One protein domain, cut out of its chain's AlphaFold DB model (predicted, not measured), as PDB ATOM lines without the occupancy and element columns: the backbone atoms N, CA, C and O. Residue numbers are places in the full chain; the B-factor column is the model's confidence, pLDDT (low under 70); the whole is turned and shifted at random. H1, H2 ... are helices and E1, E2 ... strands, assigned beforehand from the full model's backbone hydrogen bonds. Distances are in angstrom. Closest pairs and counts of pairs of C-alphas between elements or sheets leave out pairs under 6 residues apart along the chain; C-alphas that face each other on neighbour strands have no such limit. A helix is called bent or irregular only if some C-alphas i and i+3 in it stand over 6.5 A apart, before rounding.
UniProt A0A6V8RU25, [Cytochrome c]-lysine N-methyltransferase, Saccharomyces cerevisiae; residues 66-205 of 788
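Overview. This is residues 66 to 205 of the 788 residues of the protein "[Cytochrome c]-lysine N-methyltransferase" of Saccharomyces cerevisiae (UniProt A0A6V8RU25). Crossed helices make an elongated body: H4 and H8 cross in the middle, H1, H2 and H5 lie around H4 towards one end, and H6 and H7 pack on each other at the other. Long H2 runs past H1 and H4, and E1 is a short tail beyond H8. The printed part has 140 residues with eight named helices, H1 to H8, then one named strand, E1: mostly helix. It is compact, with a radius of gyration of the C-alphas of 15.6 A, spanning 52 by 33 by 31 A.

Arrangement. H1, residues 66 to 74, only just touches H4, residues 111 to 125, with 3 pairs of C-alphas within 8 A, the closest Ile 66 and Leu 115 at 6.3 A. H2, residues 82 to 100, is close but not clearly touching H4, closest C-alphas Ile 92 and Ile 121 at 6.9 A. H3, residues 105 to 108, is close but not clearly touching H7, residues 166 to 182, closest C-alphas Phe 108 and Thr 174 at 7.0 A. H5, residues 133 to 143, only just touches H4, with 3 such pairs, closest Phe 119 and Leu 139 at 7.3 A. H6, residues 151 to 162, touches H7 at a steep tilt of 52 degrees, closest C-alphas Ala 159 and Ile 168 at 6.1 A. The hub, H8, residues 188 to 199, touches H4 at a steep tilt of 45 degrees, opposite ways, closest C-alphas Ile 116 and Tyr 195 at 6.4 A. E1, residues 202 to 205, pairs with no named strand. Every O i to N i+4 pair is within hydrogen-bond range in H1, H2, H4, H5, H7 and H8, and 4 of 8 in H6; H3 is too short for one.

Along the chain. H1 begins at C-alpha 66 (186.920, 183.253, 163.685). H2 is 26.5 A long, H7 24.0 A. H6 is irregular: C-alphas 153 and 156 are 8.3 A apart. E1 ends at C-alpha 205 (177.510, 185.949, 156.068).

Size, cuts and confidence. The farthest C-alphas, Ser 81 and Asp 161, are 52.0 A apart. The printed part has no cut and no long link. Val 107 alone has pLDDT under 70.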
ATOM      1  N   ILE A  66     185.511 183.413 163.281       90.56
ATOM      2  CA  ILE A  66     186.920 183.253 163.685       90.56
ATOM      3  C   ILE A  66     187.662 184.596 163.705       90.56
ATOM      4  O   ILE A  66     188.408 184.879 164.644       90.56
ATOM      5  N   ASN A  67     187.414 185.457 162.717       89.06
ATOM      6  CA  ASN A  67     188.082 186.750 162.602       89.06
ATOM      7  C   ASN A  67     187.658 187.709 163.720       89.06
ATOM      8  O   ASN A  67     188.511 188.342 164.345       89.06
ATOM      9  N   THR A  68     186.358 187.807 164.006       91.94
ATOM     10  CA  THR A  68     185.846 188.706 165.049       91.94
ATOM     11  C   THR A  68     186.178 188.206 166.451       91.94
ATOM     12  O   THR A  68     186.537 189.013 167.304       91.94
ATOM     13  N   LEU A  69     186.181 186.889 166.685       93.31
ATOM     14  CA  LEU A  69     186.645 186.310 167.948       93.31
ATOM     15  C   LEU A  69     188.123 186.620 168.205       93.31
ATOM     16  O   LEU A  69     188.483 187.036 169.304       93.31
ATOM     17  N   LEU A  70     188.985 186.468 167.196       90.38
ATOM     18  CA  LEU A  70     190.405 186.815 167.313       90.38
ATOM     19  C   LEU A  70     190.642 188.320 167.495       90.38
ATOM     20  O   LEU A  70     191.652 188.701 168.095       90.38
ATOM     21  N   ALA A  71     189.755 189.163 166.962       90.00
ATOM     22  CA  ALA A  71     189.792 190.604 167.180       90.00
ATOM     23  C   ALA A  71     189.425 190.950 168.630       90.00
ATOM     24  O   ALA A  71     190.216 191.610 169.292       90.00
ATOM     25  N   LEU A  72     188.305 190.425 169.142       90.38
ATOM     26  CA  LEU A  72     187.851 190.640 170.525       90.38
ATOM     27  C   LEU A  72     188.862 190.121 171.555       90.38
ATOM     28  O   LEU A  72     189.176 190.802 172.520       90.38
ATOM     29  N   LEU A  73     189.432 188.934 171.333       89.75
ATOM     30  CA  LEU A  73     190.473 188.386 172.213       89.75
ATOM     31  C   LEU A  73     191.802 189.146 172.126       89.75
ATOM     32  O   LEU A  73     192.632 189.027 173.026       89.75
ATOM     33  N   GLY A  74     192.037 189.866 171.028       88.81
ATOM     34  CA  GLY A  74     193.245 190.652 170.800       88.81
ATOM     35  C   GLY A  74     193.157 192.093 171.297       88.81
ATOM     36  O   GLY A  74     194.178 192.777 171.264       88.81
ATOM     37  N   ASP A  75     191.977 192.539 171.723       89.62
ATOM     38  CA  ASP A  75     191.737 193.881 172.239       89.62
ATOM     39  C   ASP A  75     191.941 193.897 173.760       89.62
ATOM     40  O   ASP A  75     191.263 193.189 174.501       89.62
ATOM     41  N   GLU A  76     192.917 194.677 174.230       90.50
ATOM     42  CA  GLU A  76     193.204 194.812 175.664       90.50
ATOM     43  C   GLU A  76     192.077 195.559 176.401       90.50
ATOM     44  O   GLU A  76     191.897 195.332 177.598       90.50
ATOM     45  N   ASP A  77     191.304 196.400 175.700       90.25
ATOM     46  CA  ASP A  77     190.226 197.206 176.289       90.25
ATOM     47  C   ASP A  77     188.976 196.367 176.626       90.25
ATOM     48  O   ASP A  77     188.115 196.813 177.388       90.25
ATOM     49  N   GLU A  78     188.883 195.138 176.106       90.00
ATOM     50  CA  GLU A  78     187.802 194.183 176.399       90.00
ATOM     51  C   GLU A  78     187.988 193.452 177.746       90.00
ATOM     52  O   GLU A  78     187.164 192.614 178.119       90.00
ATOM     53  N   PHE A  79     189.062 193.752 178.488       93.44
ATOM     54  CA  PHE A  79     189.400 193.123 179.768       93.44
ATOM     55  C   PHE A  79     189.569 194.163 180.876       93.44
ATOM     56  O   PHE A  79     190.031 195.282 180.655       93.44
ATOM     57  N   SER A  80     189.272 193.774 182.116       93.44
ATOM     58  CA  SER A  80     189.432 194.638 183.289       93.44
ATOM     59  C   SER A  80     190.879 195.080 183.536       93.44
ATOM     60  O   SER A  80     191.121 196.139 184.124       93.44
ATOM     61  N   SER A  81     191.856 194.267 183.119       94.62
ATOM     62  CA  SER A  81     193.281 194.549 183.276       94.62
ATOM     63  C   SER A  81     194.144 193.823 182.241       94.62
ATOM     64  O   SER A  81     193.799 192.750 181.743       94.62
ATOM     65  N   LYS A  82     195.345 194.362 181.992       92.69
ATOM     66  CA  LYS A  82     196.358 193.734 181.127       92.69
ATOM     67  C   LYS A  82     196.801 192.352 181.632       92.69
ATOM     68  O   LYS A  82     197.170 191.497 180.831       92.69
ATOM     69  N   GLU A  83     196.776 192.133 182.947       92.62
ATOM     70  CA  GLU A  83     197.125 190.847 183.561       92.62
ATOM     71  C   GLU A  83     196.086 189.772 183.220       92.62
ATOM     72  O   GLU A  83     196.460 188.684 182.781       92.62
ATOM     73  N   GLU A  84     194.793 190.087 183.340       93.00
ATOM     74  CA  GLU A  84     193.714 189.168 182.958       93.00
ATOM     75  C   GLU A  84     193.672 188.936 181.439       93.00
ATOM     76  O   GLU A  84     193.576 187.785 181.010       93.00
ATOM     77  N   PHE A  85     193.896 189.975 180.623       92.81
ATOM     78  CA  PHE A  85     194.073 189.834 179.170       92.81
ATOM     79  C   PHE A  85     195.150 188.794 178.818       92.81
ATOM     80  O   PHE A  85     194.906 187.884 178.021       92.81
ATOM     81  N   GLN A  86     196.345 188.900 179.417       92.12
ATOM     82  CA  GLN A  86     197.445 187.961 179.164       92.12
ATOM     83  C   GLN A  86     197.101 186.557 179.657       92.12
ATOM     84  O   GLN A  86     197.257 185.578 178.925       92.12
ATOM     85  N   ARG A  87     196.581 186.460 180.881       93.56
ATOM     86  CA  ARG A  87     196.255 185.199 181.541       93.56
ATOM     87  C   ARG A  87     195.202 184.394 180.773       93.56
ATOM     88  O   ARG A  87     195.388 183.189 180.578       93.56
ATOM     89  N   THR A  88     194.133 185.036 180.306       93.25
ATOM     90  CA  THR A  88     193.099 184.395 179.481       93.25
ATOM     91  C   THR A  88     193.653 183.980 178.125       93.25
ATOM     92  O   THR A  88     193.503 182.818 177.730       93.25
ATOM     93  N   ASN A  89     194.341 184.885 177.423       91.38
ATOM     94  CA  ASN A  89     194.896 184.588 176.104       91.38
ATOM     95  C   ASN A  89     195.893 183.428 176.145       91.38
ATOM     96  O   ASN A  89     195.880 182.567 175.267       91.38
ATOM     97  N   ASP A  90     196.743 183.359 177.167       89.62
ATOM     98  CA  ASP A  90     197.702 182.269 177.310       89.62
ATOM     99  C   ASP A  90     197.013 180.933 177.583       89.62
ATOM    100  O   ASP A  90     197.396 179.914 176.999       89.62
ATOM    101  N   LYS A  91     195.934 180.923 178.375       93.94
ATOM    102  CA  LYS A  91     195.155 179.701 178.596       93.94
ATOM    103  C   LYS A  91     194.474 179.210 177.314       93.94
ATOM    104  O   LYS A  91     194.534 178.012 177.035       93.94
ATOM    105  N   ILE A  92     193.884 180.112 176.527       92.69
ATOM    106  CA  ILE A  92     193.259 179.780 175.234       92.69
ATOM    107  C   ILE A  92     194.303 179.214 174.266       92.69
ATOM    108  O   ILE A  92     194.068 178.182 173.640       92.69
ATOM    109  N   LYS A  93     195.485 179.834 174.171       86.94
ATOM    110  CA  LYS A  93     196.569 179.346 173.301       86.94
ATOM    111  C   LYS A  93     197.037 177.944 173.676       86.94
ATOM    112  O   LYS A  93     197.316 177.147 172.783       86.94
ATOM    113  N   ILE A  94     197.160 177.649 174.972       88.88
ATOM    114  CA  ILE A  94     197.547 176.312 175.444       88.88
ATOM    115  C   ILE A  94     196.499 175.285 175.005       88.88
ATOM    116  O   ILE A  94     196.867 174.297 174.378       88.88
ATOM    117  N   ALA A  95     195.212 175.563 175.241       90.94
ATOM    118  CA  ALA A  95     194.126 174.669 174.838       90.94
ATOM    119  C   ALA A  95     194.109 174.434 173.317       90.94
ATOM    120  O   ALA A  95     194.081 173.299 172.852       90.94
ATOM    121  N   LEU A  96     194.216 175.503 172.524       88.81
ATOM    122  CA  LEU A  96     194.266 175.410 171.065       88.81
ATOM    123  C   LEU A  96     195.482 174.620 170.565       88.81
ATOM    124  O   LEU A  96     195.368 173.876 169.597       88.81
ATOM    125  N   ARG A  97     196.646 174.767 171.207       85.75
ATOM    126  CA  ARG A  97     197.856 174.009 170.857       85.75
ATOM    127  C   ARG A  97     197.662 172.512 171.079       85.75
ATOM    128  O   ARG A  97     198.087 171.735 170.232       85.75
ATOM    129  N   GLU A  98     197.056 172.126 172.198       86.75
ATOM    130  CA  GLU A  98     196.756 170.725 172.519       86.75
ATOM    131  C   GLU A  98     195.763 170.137 171.511       86.75
ATOM    132  O   GLU A  98     196.020 169.076 170.947       86.75
ATOM    133  N   ILE A  99     194.698 170.877 171.189       88.31
ATOM    134  CA  ILE A  99     193.696 170.471 170.196       88.31
ATOM    135  C   ILE A  99     194.315 170.310 168.801       88.31
ATOM    136  O   ILE A  99     194.113 169.295 168.139       88.31
ATOM    137  N   MET A 100     195.118 171.283 168.362       82.75
ATOM    138  CA  MET A 100     195.776 171.245 167.051       82.75
ATOM    139  C   MET A 100     196.836 170.145 166.926       82.75
ATOM    140  O   MET A 100     197.205 169.791 165.808       82.75
ATOM    141  N   ALA A 101     197.353 169.623 168.040       84.31
ATOM    142  CA  ALA A 101     198.302 168.515 168.029       84.31
ATOM    143  C   ALA A 101     197.625 167.150 167.802       84.31
ATOM    144  O   ALA A 101     198.325 166.151 167.631       84.31
ATOM    145  N   HIS A 102     196.289 167.091 167.793       83.12
ATOM    146  CA  HIS A 102     195.556 165.846 167.603       83.12
ATOM    147  C   HIS A 102     195.717 165.312 166.159       83.12
ATOM    148  O   HIS A 102     195.478 166.069 165.213       83.12
ATOM    149  N   PRO A 103     196.069 164.023 165.951       77.69
ATOM    150  CA  PRO A 103     196.384 163.468 164.625       77.69
ATOM    151  C   PRO A 103     195.290 163.689 163.576       77.69
ATOM    152  O   PRO A 103     195.573 164.055 162.436       77.69
ATOM    153  N   ASN A 104     194.030 163.541 163.990       72.88
ATOM    154  CA  ASN A 104     192.877 163.621 163.094       72.88
ATOM    155  C   ASN A 104     192.304 165.039 162.961       72.88
ATOM    156  O   ASN A 104     191.371 165.245 162.194       72.88
ATOM    157  N   PHE A 105     192.847 166.038 163.670       77.31
ATOM    158  CA  PHE A 105     192.274 167.390 163.690       77.31
ATOM    159  C   PHE A 105     192.165 168.018 162.295       77.31
ATOM    160  O   PHE A 105     191.167 168.660 161.974       77.31
ATOM    161  N   SER A 106     193.176 167.796 161.449       73.44
ATOM    162  CA  SER A 106     193.230 168.355 160.091       73.44
ATOM    163  C   SER A 106     192.088 167.887 159.184       73.44
ATOM    164  O   SER A 106     191.666 168.645 158.315       73.44
ATOM    165  N   VAL A 107     191.555 166.682 159.410       68.50
ATOM    166  CA  VAL A 107     190.466 166.092 158.612       68.50
ATOM    167  C   VAL A 107     189.126 166.772 158.904       68.50
ATOM    168  O   VAL A 107     188.291 166.905 158.015       68.50
ATOM    169  N   PHE A 108     188.934 167.251 160.134       71.62
ATOM    170  CA  PHE A 108     187.675 167.835 160.610       71.62
ATOM    171  C   PHE A 108     187.721 169.363 160.707       71.62
ATOM    172  O   PHE A 108     186.850 169.984 161.326       71.62
ATOM    173  N   LEU A 109     188.743 169.979 160.111       77.62
ATOM    174  CA  LEU A 109     188.950 171.414 160.166       77.62
ATOM    175  C   LEU A 109     187.942 172.142 159.266       77.62
ATOM    176  O   LEU A 109     188.073 172.166 158.046       77.62
ATOM    177  N   THR A 110     186.962 172.789 159.891       83.38
ATOM    178  CA  THR A 110     186.006 173.691 159.238       83.38
ATOM    179  C   THR A 110     185.865 174.975 160.056       83.38
ATOM    180  O   THR A 110     186.147 174.976 161.258       83.38
ATOM    181  N   GLU A 111     185.427 176.075 159.432       84.38
ATOM    182  CA  GLU A 111     185.164 177.340 160.146       84.38
ATOM    183  C   GLU A 111     184.175 177.130 161.301       84.38
ATOM    184  O   GLU A 111     184.413 177.593 162.416       84.38
ATOM    185  N   THR A 112     183.114 176.358 161.063       89.56
ATOM    186  CA  THR A 112     182.096 176.053 162.071       89.56
ATOM    187  C   THR A 112     182.637 175.198 163.213       89.56
ATOM    188  O   THR A 112     182.386 175.511 164.375       89.56
ATOM    189  N   ASN A 113     183.435 174.161 162.929       91.19
ATOM    190  CA  ASN A 113     184.042 173.345 163.986       91.19
ATOM    191  C   ASN A 113     185.041 174.155 164.819       91.19
ATOM    192  O   ASN A 113     185.069 174.013 166.039       91.19
ATOM    193  N   LEU A 114     185.817 175.046 164.191       91.12
ATOM    194  CA  LEU A 114     186.686 175.976 164.916       91.12
ATOM    195  C   LEU A 114     185.880 176.916 165.815       91.12
ATOM    196  O   LEU A 114     186.248 177.111 166.972       91.12
ATOM    197  N   LEU A 115     184.770 177.464 165.315       94.62
ATOM    198  CA  LEU A 115     183.890 178.341 166.085       94.62
ATOM    199  C   LEU A 115     183.346 177.617 167.326       94.62
ATOM    200  O   LEU A 115     183.417 178.147 168.435       94.62
ATOM    201  N   ILE A 116     182.887 176.375 167.156       95.62
ATOM    202  CA  ILE A 116     182.412 175.519 168.250       95.62
ATOM    203  C   ILE A 116     183.529 175.248 169.264       95.62
ATOM    204  O   ILE A 116     183.307 175.392 170.465       95.62
ATOM    205  N   ILE A 117     184.742 174.931 168.801       95.00
ATOM    206  CA  ILE A 117     185.912 174.723 169.666       95.00
ATOM    207  C   ILE A 117     186.207 175.963 170.516       95.00
ATOM    208  O   ILE A 117     186.455 175.827 171.714       95.00
ATOM    209  N   TYR A 118     186.150 177.170 169.944       96.00
ATOM    210  CA  TYR A 118     186.339 178.403 170.713       96.00
ATOM    211  C   TYR A 118     185.303 178.539 171.830       96.00
ATOM    212  O   TYR A 118     185.676 178.779 172.979       96.00
ATOM    213  N   PHE A 119     184.021 178.325 171.534       97.38
ATOM    214  CA  PHE A 119     182.974 178.384 172.554       97.38
ATOM    215  C   PHE A 119     183.078 177.256 173.590       97.38
ATOM    216  O   PHE A 119     182.809 177.499 174.766       97.38
ATOM    217  N   MET A 120     183.538 176.059 173.209       97.06
ATOM    218  CA  MET A 120     183.857 174.987 174.161       97.06
ATOM    219  C   MET A 120     184.992 175.412 175.097       97.06
ATOM    220  O   MET A 120     184.874 175.270 176.313       97.06
ATOM    221  N   ILE A 121     186.059 176.018 174.566       96.56
ATOM    222  CA  ILE A 121     187.147 176.573 175.379       96.56
ATOM    223  C   ILE A 121     186.604 177.655 176.322       96.56
ATOM    224  O   ILE A 121     186.872 177.588 177.521       96.56
ATOM    225  N   PHE A 122     185.798 178.603 175.835       97.31
ATOM    226  CA  PHE A 122     185.179 179.633 176.676       97.31
ATOM    227  C   PHE A 122     184.345 179.023 177.803       97.31
ATOM    228  O   PHE A 122     184.517 179.398 178.964       97.31
ATOM    229  N   GLN A 123     183.533 178.009 177.501       96.62
ATOM    230  CA  GLN A 123     182.749 177.292 178.502       96.62
ATOM    231  C   GLN A 123     183.628 176.628 179.569       96.62
ATOM    232  O   GLN A 123     183.267 176.633 180.747       96.62
ATOM    233  N   THR A 124     184.796 176.100 179.192       95.88
ATOM    234  CA  THR A 124     185.725 175.465 180.145       95.88
ATOM    235  C   THR A 124     186.410 176.474 181.072       95.88
ATOM    236  O   THR A 124     186.666 176.169 182.239       95.88
ATOM    237  N   ILE A 125     186.710 177.685 180.583       95.19
ATOM    238  CA  ILE A 125     187.535 178.660 181.315       95.19
ATOM    239  C   ILE A 125     186.730 179.746 182.039       95.19
ATOM    240  O   ILE A 125     187.267 180.333 182.981       95.19
ATOM    241  N   ARG A 126     185.456 179.975 181.678       94.00
ATOM    242  CA  ARG A 126     184.624 181.095 182.180       94.00
ATOM    243  C   ARG A 126     184.524 181.221 183.702       94.00
ATOM    244  O   ARG A 126     184.238 182.290 184.217       94.00
ATOM    245  N   SER A 127     184.749 180.136 184.445       91.50
ATOM    246  CA  SER A 127     184.699 180.149 185.915       91.50
ATOM    247  C   SER A 127     185.966 180.696 186.585       91.50
ATOM    248  O   SER A 127     185.942 180.993 187.778       91.50
ATOM    249  N   ARG A 128     187.092 180.777 185.862       94.12
ATOM    250  CA  ARG A 128     188.420 181.090 186.430       94.12
ATOM    251  C   ARG A 128     189.184 182.192 185.698       94.12
ATOM    252  O   ARG A 128     190.214 182.625 186.220       94.12
ATOM    253  N   TYR A 129     188.727 182.569 184.511       95.56
ATOM    254  CA  TYR A 129     189.378 183.504 183.600       95.56
ATOM    255  C   TYR A 129     188.349 184.517 183.103       95.56
ATOM    256  O   TYR A 129     187.198 184.146 182.873       95.56
ATOM    257  N   GLU A 130     188.768 185.769 182.936       95.06
ATOM    258  CA  GLU A 130     187.934 186.818 182.349       95.06
ATOM    259  C   GLU A 130     187.803 186.603 180.836       95.06
ATOM    260  O   GLU A 130     188.798 186.349 180.160       95.06
ATOM    261  N   ILE A 131     186.584 186.675 180.304       94.88
ATOM    262  CA  ILE A 131     186.272 186.565 178.871       94.88
ATOM    263  C   ILE A 131     185.565 187.867 178.469       94.88
ATOM    264  O   ILE A 131     184.795 188.373 179.287       94.88
ATOM    265  N   PRO A 132     185.764 188.398 177.243       93.44
ATOM    266  CA  PRO A 132     185.064 189.598 176.787       93.44
ATOM    267  C   PRO A 132     183.552 189.541 177.047       93.44
ATOM    268  O   PRO A 132     182.905 188.529 176.751       93.44
ATOM    269  N   GLU A 133     182.988 190.635 177.572       90.75
ATOM    270  CA  GLU A 133     181.616 190.689 178.108       90.75
ATOM    271  C   GLU A 133     180.581 190.203 177.086       90.75
ATOM    272  O   GLU A 133     179.694 189.416 177.415       90.75
ATOM    273  N   ASN A 134     180.724 190.612 175.822       89.81
ATOM    274  CA  ASN A 134     179.810 190.213 174.753       89.81
ATOM    275  C   ASN A 134     179.825 188.690 174.503       89.81
ATOM    276  O   ASN A 134     178.770 188.075 174.341       89.81
ATOM    277  N   ILE A 135     181.010 188.067 174.514       94.00
ATOM    278  CA  ILE A 135     181.163 186.614 174.327       94.00
ATOM    279  C   ILE A 135     180.563 185.877 175.523       94.00
ATOM    280  O   ILE A 135     179.788 184.936 175.342       94.00
ATOM    281  N   GLN A 136     180.904 186.307 176.742       94.31
ATOM    282  CA  GLN A 136     180.413 185.675 177.962       94.31
ATOM    283  C   GLN A 136     178.888 185.769 178.063       94.31
ATOM    284  O   GLN A 136     178.227 184.763 178.327       94.31
ATOM    285  N   TYR A 137     178.321 186.946 177.791       93.06
ATOM    286  CA  TYR A 137     176.880 187.156 177.848       93.06
ATOM    287  C   TYR A 137     176.138 186.267 176.846       93.06
ATOM    288  O   TYR A 137     175.150 185.627 177.217       93.06
ATOM    289  N   TYR A 138     176.624 186.187 175.602       94.31
ATOM    290  CA  TYR A 138     176.027 185.343 174.567       94.31
ATOM    291  C   TYR A 138     176.129 183.850 174.909       94.31
ATOM    292  O   TYR A 138     175.139 183.123 174.816       94.31
ATOM    293  N   LEU A 139     177.298 183.395 175.375       95.81
ATOM    294  CA  LEU A 139     177.500 182.011 175.804       95.81
ATOM    295  C   LEU A 139     176.520 181.621 176.919       95.81
ATOM    296  O   LEU A 139     175.852 180.595 176.820       95.81
ATOM    297  N   GLU A 140     176.402 182.438 177.964       94.25
ATOM    298  CA  GLU A 140     175.601 182.091 179.139       94.25
ATOM    299  C   GLU A 140     174.097 182.230 178.890       94.25
ATOM    300  O   GLU A 140     173.333 181.338 179.256       94.25
ATOM    301  N   ASN A 141     173.663 183.317 178.249       92.19
ATOM    302  CA  ASN A 141     172.244 183.677 178.158       92.19
ATOM    303  C   ASN A 141     171.570 183.236 176.854       92.19
ATOM    304  O   ASN A 141     170.341 183.274 176.771       92.19
ATOM    305  N   VAL A 142     172.346 182.830 175.842       91.62
ATOM    306  CA  VAL A 142     171.823 182.337 174.559       91.62
ATOM    307  C   VAL A 142     172.238 180.888 174.344       91.62
ATOM    308  O   VAL A 142     171.373 180.015 174.345       91.62
ATOM    309  N   LEU A 143     173.539 180.607 174.222       94.25
ATOM    310  CA  LEU A 143     174.005 179.278 173.810       94.25
ATOM    311  C   LEU A 143     173.770 178.186 174.859       94.25
ATOM    312  O   LEU A 143     173.414 177.082 174.481       94.25
ATOM    313  N   MET A 144     173.956 178.487 176.148       93.62
ATOM    314  CA  MET A 144     173.770 177.517 177.241       93.62
ATOM    315  C   MET A 144     172.376 177.562 177.884       93.62
ATOM    316  O   MET A 144     172.038 176.681 178.671       93.62
ATOM    317  N   SER A 145     171.593 178.612 177.618       89.56
ATOM    318  CA  SER A 145     170.281 178.819 178.254       89.56
ATOM    319  C   SER A 145     169.106 178.368 177.389       89.56
ATOM    320  O   SER A 145     168.029 178.103 177.924       89.56
ATOM    321  N   ILE A 146     169.265 178.325 176.063       85.75
ATOM    322  CA  ILE A 146     168.169 177.999 175.149       85.75
ATOM    323  C   ILE A 146     168.284 176.544 174.720       85.75
ATOM    324  O   ILE A 146     169.197 176.173 173.986       85.75
ATOM    325  N   GLU A 147     167.314 175.730 175.129       83.25
ATOM    326  CA  GLU A 147     167.217 174.341 174.693       83.25
ATOM    327  C   GLU A 147     167.004 174.253 173.177       83.25
ATOM    328  O   GLU A 147     166.039 174.788 172.631       83.25
ATOM    329  N   VAL A 148     167.912 173.545 172.509       85.81
ATOM    330  CA  VAL A 148     167.802 173.152 171.107       85.81
ATOM    331  C   VAL A 148     168.101 171.668 171.024       85.81
ATOM    332  O   VAL A 148     169.017 171.183 171.683       85.81
ATOM    333  N   GLU A 149     167.322 170.963 170.215       87.88
ATOM    334  CA  GLU A 149     167.542 169.556 169.915       87.88
ATOM    335  C   GLU A 149     167.807 169.422 168.417       87.88
ATOM    336  O   GLU A 149     166.977 169.838 167.612       87.88
ATOM    337  N   THR A 150     168.946 168.845 168.047       91.69
ATOM    338  CA  THR A 150     169.321 168.541 166.656       91.69
ATOM    339  C   THR A 150     169.611 167.044 166.509       91.69
ATOM    340  O   THR A 150     169.405 166.258 167.440       91.69
ATOM    341  N   ALA A 151     170.122 166.609 165.353       92.31
ATOM    342  CA  ALA A 151     170.586 165.228 165.206       92.31
ATOM    343  C   ALA A 151     171.756 164.889 166.150       92.31
ATOM    344  O   ALA A 151     171.942 163.717 166.479       92.31
ATOM    345  N   MET A 152     172.519 165.884 166.626       93.31
ATOM    346  CA  MET A 152     173.645 165.675 167.546       93.31
ATOM    347  C   MET A 152     173.201 165.043 168.873       93.31
ATOM    348  O   MET A 152     173.896 164.203 169.451       93.31
ATOM    349  N   ASP A 153     172.008 165.395 169.348       89.38
ATOM    350  CA  ASP A 153     171.481 164.918 170.624       89.38
ATOM    351  C   ASP A 153     171.224 163.401 170.614       89.38
ATOM    352  O   ASP A 153     171.465 162.720 171.616       89.38
ATOM    353  N   SER A 154     170.855 162.850 169.452       88.50
ATOM    354  CA  SER A 154     170.545 161.428 169.238       88.50
ATOM    355  C   SER A 154     171.478 160.717 168.257       88.50
ATOM    356  O   SER A 154     171.144 159.641 167.748       88.50
ATOM    357  N   ILE A 155     172.665 161.278 168.020       91.81
ATOM    358  CA  ILE A 155     173.574 160.816 166.970       91.81
ATOM    359  C   ILE A 155     174.013 159.362 167.133       91.81
ATOM    360  O   ILE A 155     174.177 158.672 166.136       91.81
ATOM    361  N   GLU A 156     174.154 158.845 168.357       86.75
ATOM    362  CA  GLU A 156     174.516 157.438 168.554       86.75
ATOM    363  C   GLU A 156     173.443 156.477 168.002       86.75
ATOM    364  O   GLU A 156     173.771 155.461 167.385       86.75
ATOM    365  N   ASN A 157     172.160 156.823 168.162       85.06
ATOM    366  CA  ASN A 157     171.048 156.050 167.605       85.06
ATOM    367  C   ASN A 157     170.951 156.268 166.089       85.06
ATOM    368  O   ASN A 157     170.914 155.304 165.325       85.06
ATOM    369  N   LEU A 158     170.990 157.530 165.648       89.62
ATOM    370  CA  LEU A 158     170.902 157.884 164.230       89.62
ATOM    371  C   LEU A 158     172.044 157.281 163.410       89.62
ATOM    372  O   LEU A 158     171.804 156.806 162.308       89.62
ATOM    373  N   ALA A 159     173.261 157.212 163.943       88.31
ATOM    374  CA  ALA A 159     174.392 156.583 163.268       88.31
ATOM    375  C   ALA A 159     174.170 155.090 162.983       88.31
ATOM    376  O   ALA A 159     174.732 154.565 162.022       88.31
ATOM    377  N   THR A 160     173.345 154.404 163.776       84.69
ATOM    378  CA  THR A 160     173.016 152.991 163.540       84.69
ATOM    379  C   THR A 160     172.103 152.834 162.323       84.69
ATOM    380  O   THR A 160     172.338 151.969 161.479       84.69
ATOM    381  N   ASP A 161     171.092 153.695 162.194       86.75
ATOM    382  CA  ASP A 161     170.056 153.565 161.159       86.75
ATOM    383  C   ASP A 161     170.360 154.366 159.881       86.75
ATOM    384  O   ASP A 161     169.927 153.983 158.786       86.75
ATOM    385  N   TYR A 162     171.126 155.451 160.025       90.44
ATOM    386  CA  TYR A 162     171.475 156.453 159.014       90.44
ATOM    387  C   TYR A 162     172.983 156.661 158.858       90.44
ATOM    388  O   TYR A 162     173.386 157.596 158.183       90.44
ATOM    389  N   GLY A 163     173.850 155.800 159.399       87.06
ATOM    390  CA  GLY A 163     175.310 155.942 159.231       87.06
ATOM    391  C   GLY A 163     175.803 155.909 157.775       87.06
ATOM    392  O   GLY A 163     176.929 156.292 157.494       87.06
ATOM    393  N   HIS A 164     174.952 155.485 156.838       86.00
ATOM    394  CA  HIS A 164     175.197 155.562 155.397       86.00
ATOM    395  C   HIS A 164     174.905 156.958 154.805       86.00
ATOM    396  O   HIS A 164     175.201 157.200 153.638       86.00
ATOM    397  N   TYR A 165     174.341 157.888 155.575       90.38
ATOM    398  CA  TYR A 165     174.206 159.286 155.179       90.38
ATOM    399  C   TYR A 165     175.488 160.052 155.540       90.38
ATOM    400  O   TYR A 165     175.880 160.045 156.709       90.38
ATOM    401  N   PRO A 166     176.114 160.759 154.581       85.38
ATOM    402  CA  PRO A 166     177.316 161.553 154.824       85.38
ATOM    403  C   PRO A 166     177.208 162.551 155.967       85.38
ATOM    404  O   PRO A 166     178.139 162.638 156.767       85.38
ATOM    405  N   GLN A 167     176.074 163.249 156.100       88.25
ATOM    406  CA  GLN A 167     175.911 164.201 157.200       88.25
ATOM    407  C   GLN A 167     175.919 163.497 158.563       88.25
ATOM    408  O   GLN A 167     176.563 163.974 159.489       88.25
ATOM    409  N   ILE A 168     175.255 162.342 158.690       91.38
ATOM    410  CA  ILE A 168     175.179 161.586 159.952       91.38
ATOM    411  C   ILE A 168     176.527 160.948 160.293       91.38
ATOM    412  O   ILE A 168     176.948 160.989 161.448       91.38
ATOM    413  N   PHE A 169     177.224 160.392 159.300       87.75
ATOM    414  CA  PHE A 169     178.580 159.880 159.488       87.75
ATOM    415  C   PHE A 169     179.524 160.988 159.971       87.75
ATOM    416  O   PHE A 169     180.127 160.865 161.035       87.75
ATOM    417  N   GLY A 170     179.584 162.112 159.249       85.69
ATOM    418  CA  GLY A 170     180.439 163.245 159.614       85.69
ATOM    419  C   GLY A 170     180.097 163.836 160.984       85.69
ATOM    420  O   GLY A 170     180.995 164.190 161.749       85.69
ATOM    421  N   LEU A 171     178.810 163.889 161.334       90.88
ATOM    422  CA  LEU A 171     178.342 164.358 162.638       90.88
ATOM    423  C   LEU A 171     178.783 163.428 163.779       90.88
ATOM    424  O   LEU A 171     179.233 163.906 164.822       90.88
ATOM    425  N   ARG A 172     178.712 162.105 163.574       91.56
ATOM    426  CA  ARG A 172     179.212 161.110 164.534       91.56
ATOM    427  C   ARG A 172     180.713 161.267 164.760       91.56
ATOM    428  O   ARG A 172     181.141 161.316 165.911       91.56
ATOM    429  N   GLU A 173     181.492 161.377 163.687       87.56
ATOM    430  CA  GLU A 173     182.945 161.530 163.791       87.56
ATOM    431  C   GLU A 173     183.340 162.861 164.437       87.56
ATOM    432  O   GLU A 173     184.231 162.904 165.285       87.56
ATOM    433  N   THR A 174     182.596 163.932 164.151       90.88
ATOM    434  CA  THR A 174     182.769 165.223 164.834       90.88
ATOM    435  C   THR A 174     182.517 165.098 166.338       90.88
ATOM    436  O   THR A 174     183.294 165.615 167.142       90.88
ATOM    437  N   LEU A 175     181.471 164.370 166.752       93.06
ATOM    438  CA  LEU A 175     181.221 164.125 168.172       93.06
ATOM    439  C   LEU A 175     182.325 163.274 168.813       93.06
ATOM    440  O   LEU A 175     182.706 163.558 169.948       93.06
ATOM    441  N   ASN A 176     182.827 162.243 168.129       91.50
ATOM    442  CA  ASN A 176     183.928 161.415 168.633       91.50
ATOM    443  C   ASN A 176     185.178 162.268 168.874       91.50
ATOM    444  O   ASN A 176     185.736 162.228 169.969       91.50
ATOM    445  N   LEU A 177     185.537 163.119 167.910       90.56
ATOM    446  CA  LEU A 177     186.646 164.055 168.054       90.56
ATOM    447  C   LEU A 177     186.430 165.002 169.243       90.56
ATOM    448  O   LEU A 177     187.320 165.171 170.070       90.56
ATOM    449  N   PHE A 178     185.252 165.615 169.378       93.69
ATOM    450  CA  PHE A 178     184.991 166.540 170.488       93.69
ATOM    451  C   PHE A 178     184.953 165.842 171.849       93.69
ATOM    452  O   PHE A 178     185.417 166.417 172.833       93.69
ATOM    453  N   LYS A 179     184.479 164.591 171.912       92.94
ATOM    454  CA  LYS A 179     184.615 163.742 173.102       92.94
ATOM    455  C   LYS A 179     186.090 163.577 173.457       92.94
ATOM    456  O   LYS A 179     186.465 163.886 174.580       92.94
ATOM    457  N   GLU A 180     186.934 163.162 172.518       91.81
ATOM    458  CA  GLU A 180     188.371 162.973 172.764       91.81
ATOM    459  C   GLU A 180     189.055 164.267 173.226       91.81
ATOM    460  O   GLU A 180     189.782 164.259 174.218       91.81
ATOM    461  N   LEU A 181     188.755 165.395 172.578       91.75
ATOM    462  CA  LEU A 181     189.373 166.687 172.878       91.75
ATOM    463  C   LEU A 181     188.938 167.296 174.223       91.75
ATOM    464  O   LEU A 181     189.737 167.988 174.851       91.75
ATOM    465  N   PHE A 182     187.694 167.073 174.663       93.94
ATOM    466  CA  PHE A 182     187.114 167.780 175.815       93.94
ATOM    467  C   PHE A 182     186.622 166.879 176.962       93.94
ATOM    468  O   PHE A 182     186.098 167.414 177.940       93.94
ATOM    469  N   HIS A 183     186.799 165.550 176.902       88.25
ATOM    470  CA  HIS A 183     186.270 164.609 177.910       88.25
ATOM    471  C   HIS A 183     186.649 164.933 179.364       88.25
ATOM    472  O   HIS A 183     185.850 164.687 180.266       88.25
ATOM    473  N   ASP A 184     187.842 165.484 179.599       88.88
ATOM    474  CA  ASP A 184     188.331 165.808 180.945       88.88
ATOM    475  C   ASP A 184     187.754 167.117 181.512       88.88
ATOM    476  O   ASP A 184     187.864 167.385 182.711       88.88
ATOM    477  N   VAL A 185     187.173 167.966 180.657       93.44
ATOM    478  CA  VAL A 185     186.826 169.356 180.997       93.44
ATOM    479  C   VAL A 185     185.358 169.711 180.764       93.44
ATOM    480  O   VAL A 185     184.868 170.642 181.403       93.44
ATOM    481  N   LEU A 186     184.648 168.990 179.891       94.94
ATOM    482  CA  LEU A 186     183.223 169.176 179.613       94.94
ATOM    483  C   LEU A 186     182.477 167.846 179.659       94.94
ATOM    484  O   LEU A 186     182.963 166.814 179.197       94.94
ATOM    485  N   ASN A 187     181.243 167.887 180.158       95.00
ATOM    486  CA  ASN A 187     180.353 166.737 180.085       95.00
ATOM    487  C   ASN A 187     179.853 166.542 178.650       95.00
ATOM    488  O   ASN A 187     179.656 167.504 177.906       95.00
ATOM    489  N   LEU A 188     179.535 165.298 178.290       93.81
ATOM    490  CA  LEU A 188     178.979 164.982 176.974       93.81
ATOM    491  C   LEU A 188     177.678 165.750 176.670       93.81
ATOM    492  O   LEU A 188     177.457 166.138 175.526       93.81
ATOM    493  N   SER A 189     176.833 165.989 177.677       93.06
ATOM    494  CA  SER A 189     175.618 166.801 177.521       93.06
ATOM    495  C   SER A 189     175.935 168.226 177.080       93.06
ATOM    496  O   SER A 189     175.280 168.739 176.182       93.06
ATOM    497  N   ASP A 190     176.967 168.835 177.665       93.88
ATOM    498  CA  ASP A 190     177.355 170.216 177.377       93.88
ATOM    499  C   ASP A 190     177.987 170.314 175.984       93.88
ATOM    500  O   ASP A 190     177.704 171.253 175.247       93.88
ATOM    501  N   ILE A 191     178.783 169.310 175.593       95.75
ATOM    502  CA  ILE A 191     179.359 169.201 174.243       95.75
ATOM    503  C   ILE A 191     178.246 169.139 173.191       95.75
ATOM    504  O   ILE A 191     178.261 169.915 172.235       95.75
ATOM    505  N   LYS A 192     177.270 168.237 173.375       94.88
ATOM    506  CA  LYS A 192     176.130 168.081 172.460       94.88
ATOM    507  C   LYS A 192     175.274 169.342 172.407       94.88
ATOM    508  O   LYS A 192     174.978 169.825 171.319       94.88
ATOM    509  N   HIS A 193     174.936 169.902 173.567       94.56
ATOM    510  CA  HIS A 193     174.102 171.093 173.663       94.56
ATOM    511  C   HIS A 193     174.755 172.301 172.990       94.56
ATOM    512  O   HIS A 193     174.120 172.961 172.175       94.56
ATOM    513  N   LEU A 194     176.036 172.560 173.268       95.69
ATOM    514  CA  LEU A 194     176.748 173.690 172.683       95.69
ATOM    515  C   LEU A 194     176.919 173.529 171.168       95.69
ATOM    516  O   LEU A 194     176.756 174.499 170.431       95.69
ATOM    517  N   TYR A 195     177.180 172.303 170.698       95.50
ATOM    518  CA  TYR A 195     177.171 171.993 169.270       95.50
ATOM    519  C   TYR A 195     175.814 172.336 168.642       95.50
ATOM    520  O   TYR A 195     175.756 173.156 167.726       95.50
ATOM    521  N   SER A 196     174.729 171.756 169.168       94.19
ATOM    522  CA  SER A 196     173.355 171.980 168.702       94.19
ATOM    523  C   SER A 196     172.985 173.466 168.723       94.19
ATOM    524  O   SER A 196     172.396 173.977 167.769       94.19
ATOM    525  N   ALA A 197     173.361 174.189 169.778       93.81
ATOM    526  CA  ALA A 197     173.040 175.598 169.948       93.81
ATOM    527  C   ALA A 197     173.758 176.508 168.941       93.81
ATOM    528  O   ALA A 197     173.156 177.478 168.481       93.81
ATOM    529  N   ILE A 198     175.010 176.197 168.596       94.75
ATOM    530  CA  ILE A 198     175.797 176.967 167.624       94.75
ATOM    531  C   ILE A 198     175.352 176.643 166.198       94.75
ATOM    532  O   ILE A 198     175.079 177.558 165.425       94.75
ATOM    533  N   ILE A 199     175.241 175.359 165.848       92.62
ATOM    534  CA  ILE A 199     174.904 174.936 164.482       92.62
ATOM    535  C   ILE A 199     173.516 175.424 164.056       92.62
ATOM    536  O   ILE A 199     173.360 175.921 162.945       92.62
ATOM    537  N   SER A 200     172.538 175.385 164.960       91.50
ATOM    538  CA  SER A 200     171.175 175.854 164.678       91.50
ATOM    539  C   SER A 200     171.039 177.376 164.508       91.50
ATOM    540  O   SER A 200     169.975 177.842 164.109       91.50
ATOM    541  N   ARG A 201     172.084 178.158 164.819       91.88
ATOM    542  CA  ARG A 201     172.073 179.638 164.804       91.88
ATOM    543  C   ARG A 201     173.120 180.258 163.890       91.88
ATOM    544  O   ARG A 201     173.162 181.477 163.736       91.88
ATOM    545  N   CYS A 202     174.000 179.439 163.329       91.12
ATOM    546  CA  CYS A 202     175.062 179.910 162.465       91.12
ATOM    547  C   CYS A 202     174.481 180.330 161.111       91.12
ATOM    548  O   CYS A 202     173.697 179.593 160.512       91.12
ATOM    549  N   LEU A 203     174.879 181.507 160.634       88.88
ATOM    550  CA  LEU A 203     174.477 182.047 159.341       88.88
ATOM    551  C   LEU A 203     175.692 182.173 158.425       88.88
ATOM    552  O   LEU A 203     176.806 182.452 158.875       88.88
ATOM    553  N   GLU A 204     175.466 181.998 157.129       86.06
ATOM    554  CA  GLU A 204     176.461 182.251 156.092       86.06
ATOM    555  C   GLU A 204     176.441 183.736 155.706       86.06
ATOM    556  O   GLU A 204     175.535 184.212 155.025       86.06
ATOM    557  N   ILE A 205     177.435 184.486 156.189       85.38
ATOM    558  CA  ILE A 205     177.510 185.949 156.068       85.38
ATOM    559  C   ILE A 205     178.601 186.314 155.038       85.38
ATOM    560  O   ILE A 205     179.776 186.035 155.296       85.38
TER     561      ILE A 205